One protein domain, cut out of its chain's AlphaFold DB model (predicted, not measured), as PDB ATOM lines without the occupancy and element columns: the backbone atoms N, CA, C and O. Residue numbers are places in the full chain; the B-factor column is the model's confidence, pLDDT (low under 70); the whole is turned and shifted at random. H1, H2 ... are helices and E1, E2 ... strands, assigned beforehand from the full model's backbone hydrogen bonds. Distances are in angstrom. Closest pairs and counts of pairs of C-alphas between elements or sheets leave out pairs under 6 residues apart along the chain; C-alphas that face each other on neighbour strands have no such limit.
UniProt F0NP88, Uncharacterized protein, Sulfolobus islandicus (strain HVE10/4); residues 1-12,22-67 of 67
ATOM      1  N   MET A   1     167.316 156.583 273.317       65.50
ATOM      2  CA  MET A   1     166.651 157.721 272.645       65.50
ATOM      3  C   MET A   1     165.858 158.463 273.710       65.50
ATOM      4  O   MET A   1     165.177 157.789 274.473       65.50
ATOM      5  N   ILE A   2     166.029 159.780 273.863       71.00
ATOM      6  CA  ILE A   2     165.289 160.558 274.876       71.00
ATOM      7  C   ILE A   2     163.840 160.691 274.399       71.00
ATOM      8  O   ILE A   2     163.622 160.965 273.221       71.00
ATOM      9  N   ASP A   3     162.871 160.474 275.290       81.50
ATOM     10  CA  ASP A   3     161.449 160.635 274.973       81.50
ATOM     11  C   ASP A   3     161.163 162.098 274.575       81.50
ATOM     12  O   ASP A   3     161.398 163.004 275.386       81.50
ATOM     13  N   PRO A   4     160.648 162.353 273.358       78.19
ATOM     14  CA  PRO A   4     160.251 163.686 272.930       78.19
ATOM     15  C   PRO A   4     159.313 164.394 273.912       78.19
ATOM     16  O   PRO A   4     159.484 165.587 274.153       78.19
ATOM     17  N   LYS A   5     158.382 163.675 274.555       79.75
ATOM     18  CA  LYS A   5     157.459 164.262 275.544       79.75
ATOM     19  C   LYS A   5     158.202 164.835 276.749       79.75
ATOM     20  O   LYS A   5     157.818 165.881 277.270       79.75
ATOM     21  N   LEU A   6     159.293 164.191 277.166       79.75
ATOM     22  CA  LEU A   6     160.135 164.663 278.264       79.75
ATOM     23  C   LEU A   6     160.876 165.954 277.887       79.75
ATOM     24  O   LEU A   6     160.954 166.877 278.693       79.75
ATOM     25  N   ILE A   7     161.372 166.046 276.650       77.62
ATOM     26  CA  ILE A   7     162.027 167.257 276.135       77.62
ATOM     27  C   ILE A   7     161.039 168.419 276.048       77.62
ATOM     28  O   ILE A   7     161.362 169.537 276.438       77.62
ATOM     29  N   ILE A   8     159.829 168.166 275.558       74.88
ATOM     30  CA  ILE A   8     158.825 169.215 275.384       74.88
ATOM     31  C   ILE A   8     158.354 169.732 276.739       74.88
ATOM     32  O   ILE A   8     158.331 170.942 276.952       74.88
ATOM     33  N   LYS A   9     158.124 168.834 277.699       78.56
ATOM     34  CA  LYS A   9     157.842 169.226 279.079       78.56
ATOM     35  C   LYS A   9     158.962 170.092 279.672       78.56
ATOM     36  O   LYS A   9     158.683 171.115 280.287       78.56
ATOM     37  N   LEU A  10     160.233 169.762 279.414       76.19
ATOM     38  CA  LEU A  10     161.373 170.599 279.818       76.19
ATOM     39  C   LEU A  10     161.392 171.980 279.143       76.19
ATOM     40  O   LEU A  10     161.942 172.915 279.720       76.19
ATOM     41  N   LEU A  11     160.853 172.123 277.930       75.75
ATOM     42  CA  LEU A  11     160.747 173.410 277.232       75.75
ATOM     43  C   LEU A  11     159.604 174.276 277.784       75.75
ATOM     44  O   LEU A  11     159.753 175.503 277.852       75.75
ATOM     45  N   GLU A  12     158.493 173.647 278.166       74.06
ATOM     46  CA  GLU A  12     157.277 174.296 278.672       74.06
ATOM     47  C   GLU A  12     157.376 174.674 280.156       74.06
ATOM     48  O   GLU A  12     157.041 175.803 280.518       74.06
ATOM     49  N   ILE A  22     163.388 193.373 284.082       86.12
ATOM     50  CA  ILE A  22     164.067 192.154 284.534       86.12
ATOM     51  C   ILE A  22     165.484 192.508 284.989       86.12
ATOM     52  O   ILE A  22     166.010 193.554 284.600       86.12
ATOM     53  N   LYS A  23     166.103 191.673 285.827       88.44
ATOM     54  CA  LYS A  23     167.501 191.877 286.231       88.44
ATOM     55  C   LYS A  23     168.452 191.427 285.117       88.44
ATOM     56  O   LYS A  23     168.083 190.636 284.254       88.44
ATOM     57  N   ASP A  24     169.703 191.884 285.170       90.62
ATOM     58  CA  ASP A  24     170.766 191.424 284.260       90.62
ATOM     59  C   ASP A  24     170.928 189.888 284.284       90.62
ATOM     60  O   ASP A  24     171.041 189.241 283.244       90.62
ATOM     61  N   GLU A  25     170.837 189.282 285.469       88.88
ATOM     62  CA  GLU A  25     170.885 187.825 285.645       88.88
ATOM     63  C   GLU A  25     169.734 187.105 284.929       88.88
ATOM     64  O   GLU A  25     169.941 186.058 284.310       88.88
ATOM     65  N   ASP A  26     168.532 187.683 284.960       85.12
ATOM     66  CA  ASP A  26     167.357 187.141 284.277       85.12
ATOM     67  C   ASP A  26     167.527 187.208 282.757       85.12
ATOM     68  O   ASP A  26     167.183 186.255 282.054       85.12
ATOM     69  N   LEU A  27     168.106 188.300 282.242       86.25
ATOM     70  CA  LEU A  27     168.411 188.453 280.820       86.25
ATOM     71  C   LEU A  27     169.449 187.421 280.356       86.25
ATOM     72  O   LEU A  27     169.242 186.745 279.347       86.25
ATOM     73  N   LYS A  28     170.533 187.237 281.117       89.75
ATOM     74  CA  LYS A  28     171.550 186.205 280.841       89.75
ATOM     75  C   LYS A  28     170.950 184.802 280.861       89.75
ATOM     76  O   LYS A  28     171.262 183.972 280.005       89.75
ATOM     77  N   ARG A  29     170.050 184.535 281.808       86.56
ATOM     78  CA  ARG A  29     169.331 183.261 281.897       86.56
ATOM     79  C   ARG A  29     168.410 183.038 280.695       86.56
ATOM     80  O   ARG A  29     168.381 181.930 280.167       86.56
ATOM     81  N   LEU A  30     167.706 184.073 280.234       84.62
ATOM     82  CA  LEU A  30     166.888 184.018 279.017       84.62
ATOM     83  C   LEU A  30     167.725 183.706 277.772       84.62
ATOM     84  O   LEU A  30     167.326 182.849 276.985       84.62
ATOM     85  N   ALA A  31     168.891 184.341 277.616       86.56
ATOM     86  CA  ALA A  31     169.806 184.056 276.508       86.56
ATOM     87  C   ALA A  31     170.259 182.587 276.518       86.56
ATOM     88  O   ALA A  31     170.126 181.887 275.512       86.56
ATOM     89  N   LYS A  32     170.674 182.080 277.687       88.25
ATOM     90  CA  LYS A  32     171.059 180.673 277.861       88.25
ATOM     91  C   LYS A  32     169.913 179.709 277.540       88.25
ATOM     92  O   LYS A  32     170.125 178.682 276.899       88.25
ATOM     93  N   PHE A  33     168.686 180.042 277.941       85.31
ATOM     94  CA  PHE A  33     167.516 179.251 277.565       85.31
ATOM     95  C   PHE A  33     167.289 179.232 276.056       85.31
ATOM     96  O   PHE A  33     166.919 178.185 275.537       85.31
ATOM     97  N   GLY A  34     167.533 180.337 275.350       84.75
ATOM     98  CA  GLY A  34     167.495 180.372 273.888       84.75
ATOM     99  C   GLY A  34     168.438 179.341 273.262       84.75
ATOM    100  O   GLY A  34     167.993 178.509 272.473       84.75
ATOM    101  N   GLU A  35     169.705 179.333 273.679       89.00
ATOM    102  CA  GLU A  35     170.713 178.381 273.186       89.00
ATOM    103  C   GLU A  35     170.337 176.920 273.468       89.00
ATOM    104  O   GLU A  35     170.406 176.061 272.586       89.00
ATOM    105  N   GLU A  36     169.915 176.622 274.697       87.50
ATOM    106  CA  GLU A  36     169.500 175.273 275.083       87.50
ATOM    107  C   GLU A  36     168.247 174.822 274.325       87.50
ATOM    108  O   GLU A  36     168.170 173.674 273.890       87.50
ATOM    109  N   ASN A  37     167.280 175.719 274.123       84.06
ATOM    110  CA  ASN A  37     166.062 175.406 273.387       84.06
ATOM    111  C   ASN A  37     166.369 175.082 271.919       84.06
ATOM    112  O   ASN A  37     165.764 174.160 271.380       84.06
ATOM    113  N   MET A  38     167.324 175.775 271.285       85.94
ATOM    114  CA  MET A  38     167.751 175.437 269.922       85.94
ATOM    115  C   MET A  38     168.298 174.008 269.842       85.94
ATOM    116  O   MET A  38     167.870 173.245 268.977       85.94
ATOM    117  N   LYS A  39     169.152 173.602 270.792       87.50
ATOM    118  CA  LYS A  39     169.676 172.225 270.862       87.50
ATOM    119  C   LYS A  39     168.564 171.195 271.053       87.50
ATOM    120  O   LYS A  39     168.553 170.157 270.401       87.50
ATOM    121  N   LEU A  40     167.600 171.476 271.927       85.06
ATOM    122  CA  LEU A  40     166.470 170.572 272.161       85.06
ATOM    123  C   LEU A  40     165.579 170.436 270.920       85.06
ATOM    124  O   LEU A  40     165.153 169.333 270.590       85.06
ATOM    125  N   LEU A  41     165.339 171.530 270.196       85.44
ATOM    126  CA  LEU A  41     164.594 171.505 268.938       85.44
ATOM    127  C   LEU A  41     165.333 170.729 267.835       85.44
ATOM    128  O   LEU A  41     164.681 170.110 266.997       85.44
ATOM    129  N   GLU A  42     166.666 170.738 267.834       87.38
ATOM    130  CA  GLU A  42     167.479 169.948 266.900       87.38
ATOM    131  C   GLU A  42     167.351 168.450 267.209       87.38
ATOM    132  O   GLU A  42     167.073 167.655 266.316       87.38
ATOM    133  N   VAL A  43     167.432 168.073 268.494       86.38
ATOM    134  CA  VAL A  43     167.223 166.687 268.960       86.38
ATOM    135  C   VAL A  43     165.822 166.174 268.612       86.38
ATOM    136  O   VAL A  43     165.663 165.011 268.247       86.38
ATOM    137  N   LEU A  44     164.806 167.037 268.686       84.62
ATOM    138  CA  LEU A  44     163.439 166.720 268.264       84.62
ATOM    139  C   LEU A  44     163.277 166.647 266.734       84.62
ATOM    140  O   LEU A  44     162.208 166.293 266.241       84.62
ATOM    141  N   GLY A  45     164.303 167.009 265.959       87.62
ATOM    142  CA  GLY A  45     164.214 167.108 264.504       87.62
ATOM    143  C   GLY A  45     163.212 168.171 264.045       87.62
ATOM    144  O   GLY A  45     162.640 168.051 262.953       87.62
ATOM    145  N   CYS A  46     162.966 169.184 264.884       88.06
ATOM    146  CA  CYS A  46     162.131 170.339 264.559       88.06
ATOM    147  C   CYS A  46     162.824 171.293 263.602       88.06
ATOM    148  O   CYS A  46     162.154 172.023 262.873       88.06
ATOM    149  N   TRP A  47     164.151 171.283 263.589       88.44
ATOM    150  CA  TRP A  47     164.933 172.017 262.616       88.44
ATOM    151  C   TRP A  47     166.233 171.292 262.298       88.44
ATOM    152  O   TRP A  47     166.629 170.372 263.013       88.44
ATOM    153  N   LYS A  48     166.863 171.696 261.199       88.38
ATOM    154  CA  LYS A  48     168.189 171.247 260.771       88.38
ATOM    155  C   LYS A  48     168.897 172.350 259.990       88.38
ATOM    156  O   LYS A  48     168.237 173.232 259.434       88.38
ATOM    157  N   MET A  49     170.219 172.247 259.908       89.69
ATOM    158  CA  MET A  49     171.063 173.057 259.029       89.69
ATOM    159  C   MET A  49     171.426 172.273 257.768       89.69
ATOM    160  O   MET A  49     171.807 171.106 257.859       89.69
ATOM    161  N   GLU A  50     171.377 172.921 256.607       91.88
ATOM    162  CA  GLU A  50     172.075 172.456 255.401       91.88
ATOM    163  C   GLU A  50     172.896 173.620 254.836       91.88
ATOM    164  O   GLU A  50     172.347 174.578 254.289       91.88
ATOM    165  N   GLY A  51     174.220 173.565 255.020       91.31
ATOM    166  CA  GLY A  51     175.087 174.720 254.773       91.31
ATOM    167  C   GLY A  51     174.712 175.878 255.700       91.31
ATOM    168  O   GLY A  51     174.676 175.697 256.914       91.31
ATOM    169  N   ASP A  52     174.372 177.026 255.114       92.62
ATOM    170  CA  ASP A  52     173.960 178.240 255.837       92.62
ATOM    171  C   ASP A  52     172.429 178.400 255.931       92.62
ATOM    172  O   ASP A  52     171.928 179.428 256.390       92.62
ATOM    173  N   ILE A  53     171.662 177.398 255.481       92.81
ATOM    174  CA  ILE A  53     170.197 177.443 255.452       92.81
ATOM    175  C   ILE A  53     169.620 176.675 256.643       92.81
ATOM    176  O   ILE A  53     169.908 175.493 256.845       92.81
ATOM    177  N   ILE A  54     168.739 177.341 257.394       90.06
ATOM    178  CA  ILE A  54     167.923 176.731 258.449       90.06
ATOM    179  C   ILE A  54     166.612 176.225 257.845       90.06
ATOM    180  O   ILE A  54     165.806 177.010 257.345       90.06
ATOM    181  N   TYR A  55     166.348 174.926 257.977       87.75
ATOM    182  CA  TYR A  55     165.033 174.343 257.714       87.75
ATOM    183  C   TYR A  55     164.309 174.126 259.036       87.75
ATOM    184  O   TYR A  55     164.754 173.320 259.849       87.75
ATOM    185  N   TYR A  56     163.182 174.808 259.240       87.25
ATOM    186  CA  TYR A  56     162.370 174.717 260.454       87.25
ATOM    187  C   TYR A  56     160.970 174.173 260.138       87.25
ATOM    188  O   TYR A  56     160.304 174.651 259.221       87.25
ATOM    189  N   LYS A  57     160.498 173.187 260.907       86.62
ATOM    190  CA  LYS A  57     159.143 172.633 260.790       86.62
ATOM    191  C   LYS A  57     158.150 173.502 261.560       86.62
ATOM    192  O   LYS A  57     158.115 173.482 262.793       86.62
ATOM    193  N   THR A  58     157.298 174.225 260.841       80.00
ATOM    194  CA  THR A  58     156.174 174.963 261.434       80.00
ATOM    195  C   THR A  58     155.292 174.026 262.263       80.00
ATOM    196  O   THR A  58     154.958 172.930 261.819       80.00
ATOM    197  N   GLY A  59     154.927 174.437 263.482       74.50
ATOM    198  CA  GLY A  59     154.069 173.638 264.365       74.50
ATOM    199  C   GLY A  59     154.738 172.412 264.998       74.50
ATOM    200  O   GLY A  59     154.037 171.621 265.618       74.50
ATOM    201  N   CYS A  60     156.068 172.257 264.894       81.19
ATOM    202  CA  CYS A  60     156.763 171.054 265.366       81.19
ATOM    203  C   CYS A  60     156.380 170.641 266.794       81.19
ATOM    204  O   CYS A  60     156.003 169.499 267.009       81.19
ATOM    205  N   LEU A  61     156.424 171.574 267.753       74.50
ATOM    206  CA  LEU A  61     156.069 171.294 269.148       74.50
ATOM    207  C   LEU A  61     154.559 171.077 269.349       74.50
ATOM    208  O   LEU A  61     154.167 170.242 270.156       74.50
ATOM    209  N   GLY A  62     153.716 171.798 268.604       66.62
ATOM    210  CA  GLY A  62     152.256 171.738 268.742       66.62
ATOM    211  C   GLY A  62     151.650 170.398 268.322       66.62
ATOM    212  O   GLY A  62     150.619 170.004 268.854       66.62
ATOM    213  N   ASN A  63     152.316 169.664 267.426       62.16
ATOM    214  CA  ASN A  63     151.847 168.363 266.941       62.16
ATOM    215  C   ASN A  63     152.181 167.191 267.886       62.16
ATOM    216  O   ASN A  63     151.696 166.087 267.673       62.16
ATOM    217  N   TYR A  64     153.002 167.392 268.925       59.53
ATOM    218  CA  TYR A  64     153.386 166.314 269.853       59.53
ATOM    219  C   TYR A  64     152.346 166.007 270.938       59.53
ATOM    220  O   TYR A  64     152.384 164.924 271.524       59.53
ATOM    221  N   PHE A  65     151.445 166.949 271.214       55.47
ATOM    222  CA  PHE A  65     150.346 166.794 272.174       55.47
ATOM    223  C   PHE A  65     148.974 166.735 271.499       55.47
ATOM    224  O   PHE A  65     147.963 166.858 272.182       55.47
ATOM    225  N   GLN A  66     148.921 166.571 270.173       54.16
ATOM    226  CA  GLN A  66     147.659 166.248 269.516       54.16
ATOM    227  C   GLN A  66     147.257 164.830 269.949       54.16
ATOM    228  O   GLN A  66     147.994 163.878 269.689       54.16
ATOM    229  N   GLU A  67     146.159 164.748 270.707       45.59
ATOM    230  CA  GLU A  67     145.473 163.507 271.099       45.59
ATOM    231  C   GLU A  67     145.024 162.689 269.882       45.59
ATOM    232  O   GLU A  67     144.575 163.301 268.883       45.59
TER     233      GLU A  67
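This is residues 1 to 12 and 22 to 67 of the 67 residues of an uncharacterized protein of Sulfolobus islandicus (strain HVE10/4) (UniProt F0NP88). A long helix, H2, and a strand hairpin, E1 and E2, make an L, with the hairpin leading off sideways from the last end of H2. The shorter helix H1 runs beside that same end of H2, while residues 22 to 32, of which 24 to 32 belong to H2, stick out free as an arm, as does the hairpin's tip, residues 49 to 54. The printed part has 58 residues with named elements in the order H1, H2, E1, E2, and the sheet E1 - E2 is antiparallel. The class is mixed, helices and strands; the whole is loose, with a radius of gyration of the C-alphas of 13.4 A and spans of 37 by 33 by 22 A.

H1 is residues 4 to 12, 12.4 A long, beginning at C-alpha 4 at (160.251, 163.686, 272.930). H2 is residues 24 to 43, 29.3 A long, ending at C-alpha 43 at (167.223, 166.687, 268.960). E1 is residues 47 to 50, 10.2 A long, and E2 is residues 53 to 56, 9.7 A long, ending at C-alpha 56 at (162.370, 174.717, 260.454).

H1 and H2 are close but not clearly touching; their closest C-alphas, of Ile 7 and Leu 40, are 6.8 A apart. They run opposite ways at a shallow tilt of 19 degrees. In both helices every O i to N i+4 pair is within hydrogen-bond range. The closest C-alphas of H2 and E1, of Glu 42 and Lys 48, are 6.3 A apart. E1 and E2 form an antiparallel hairpin at 160 degrees, with N 48 and O 55 at 3.0 A and N 55 and O 48 at 2.9 A, within hydrogen-bond range. H1 is apart from E1 and E2, and H2 from E2.

The two C-alphas farthest apart, of Asp 24 and Glu 67, are 39.9 A apart. Residues 13 to 21 are not printed, and C-alphas 12 and 22 are 20.0 A apart across the cut. The links H2 to E1 and E1 to E2 are tight. Mean pLDDT of the printed part is 81.4; residue 1 and residues 62 to 67 are under 70.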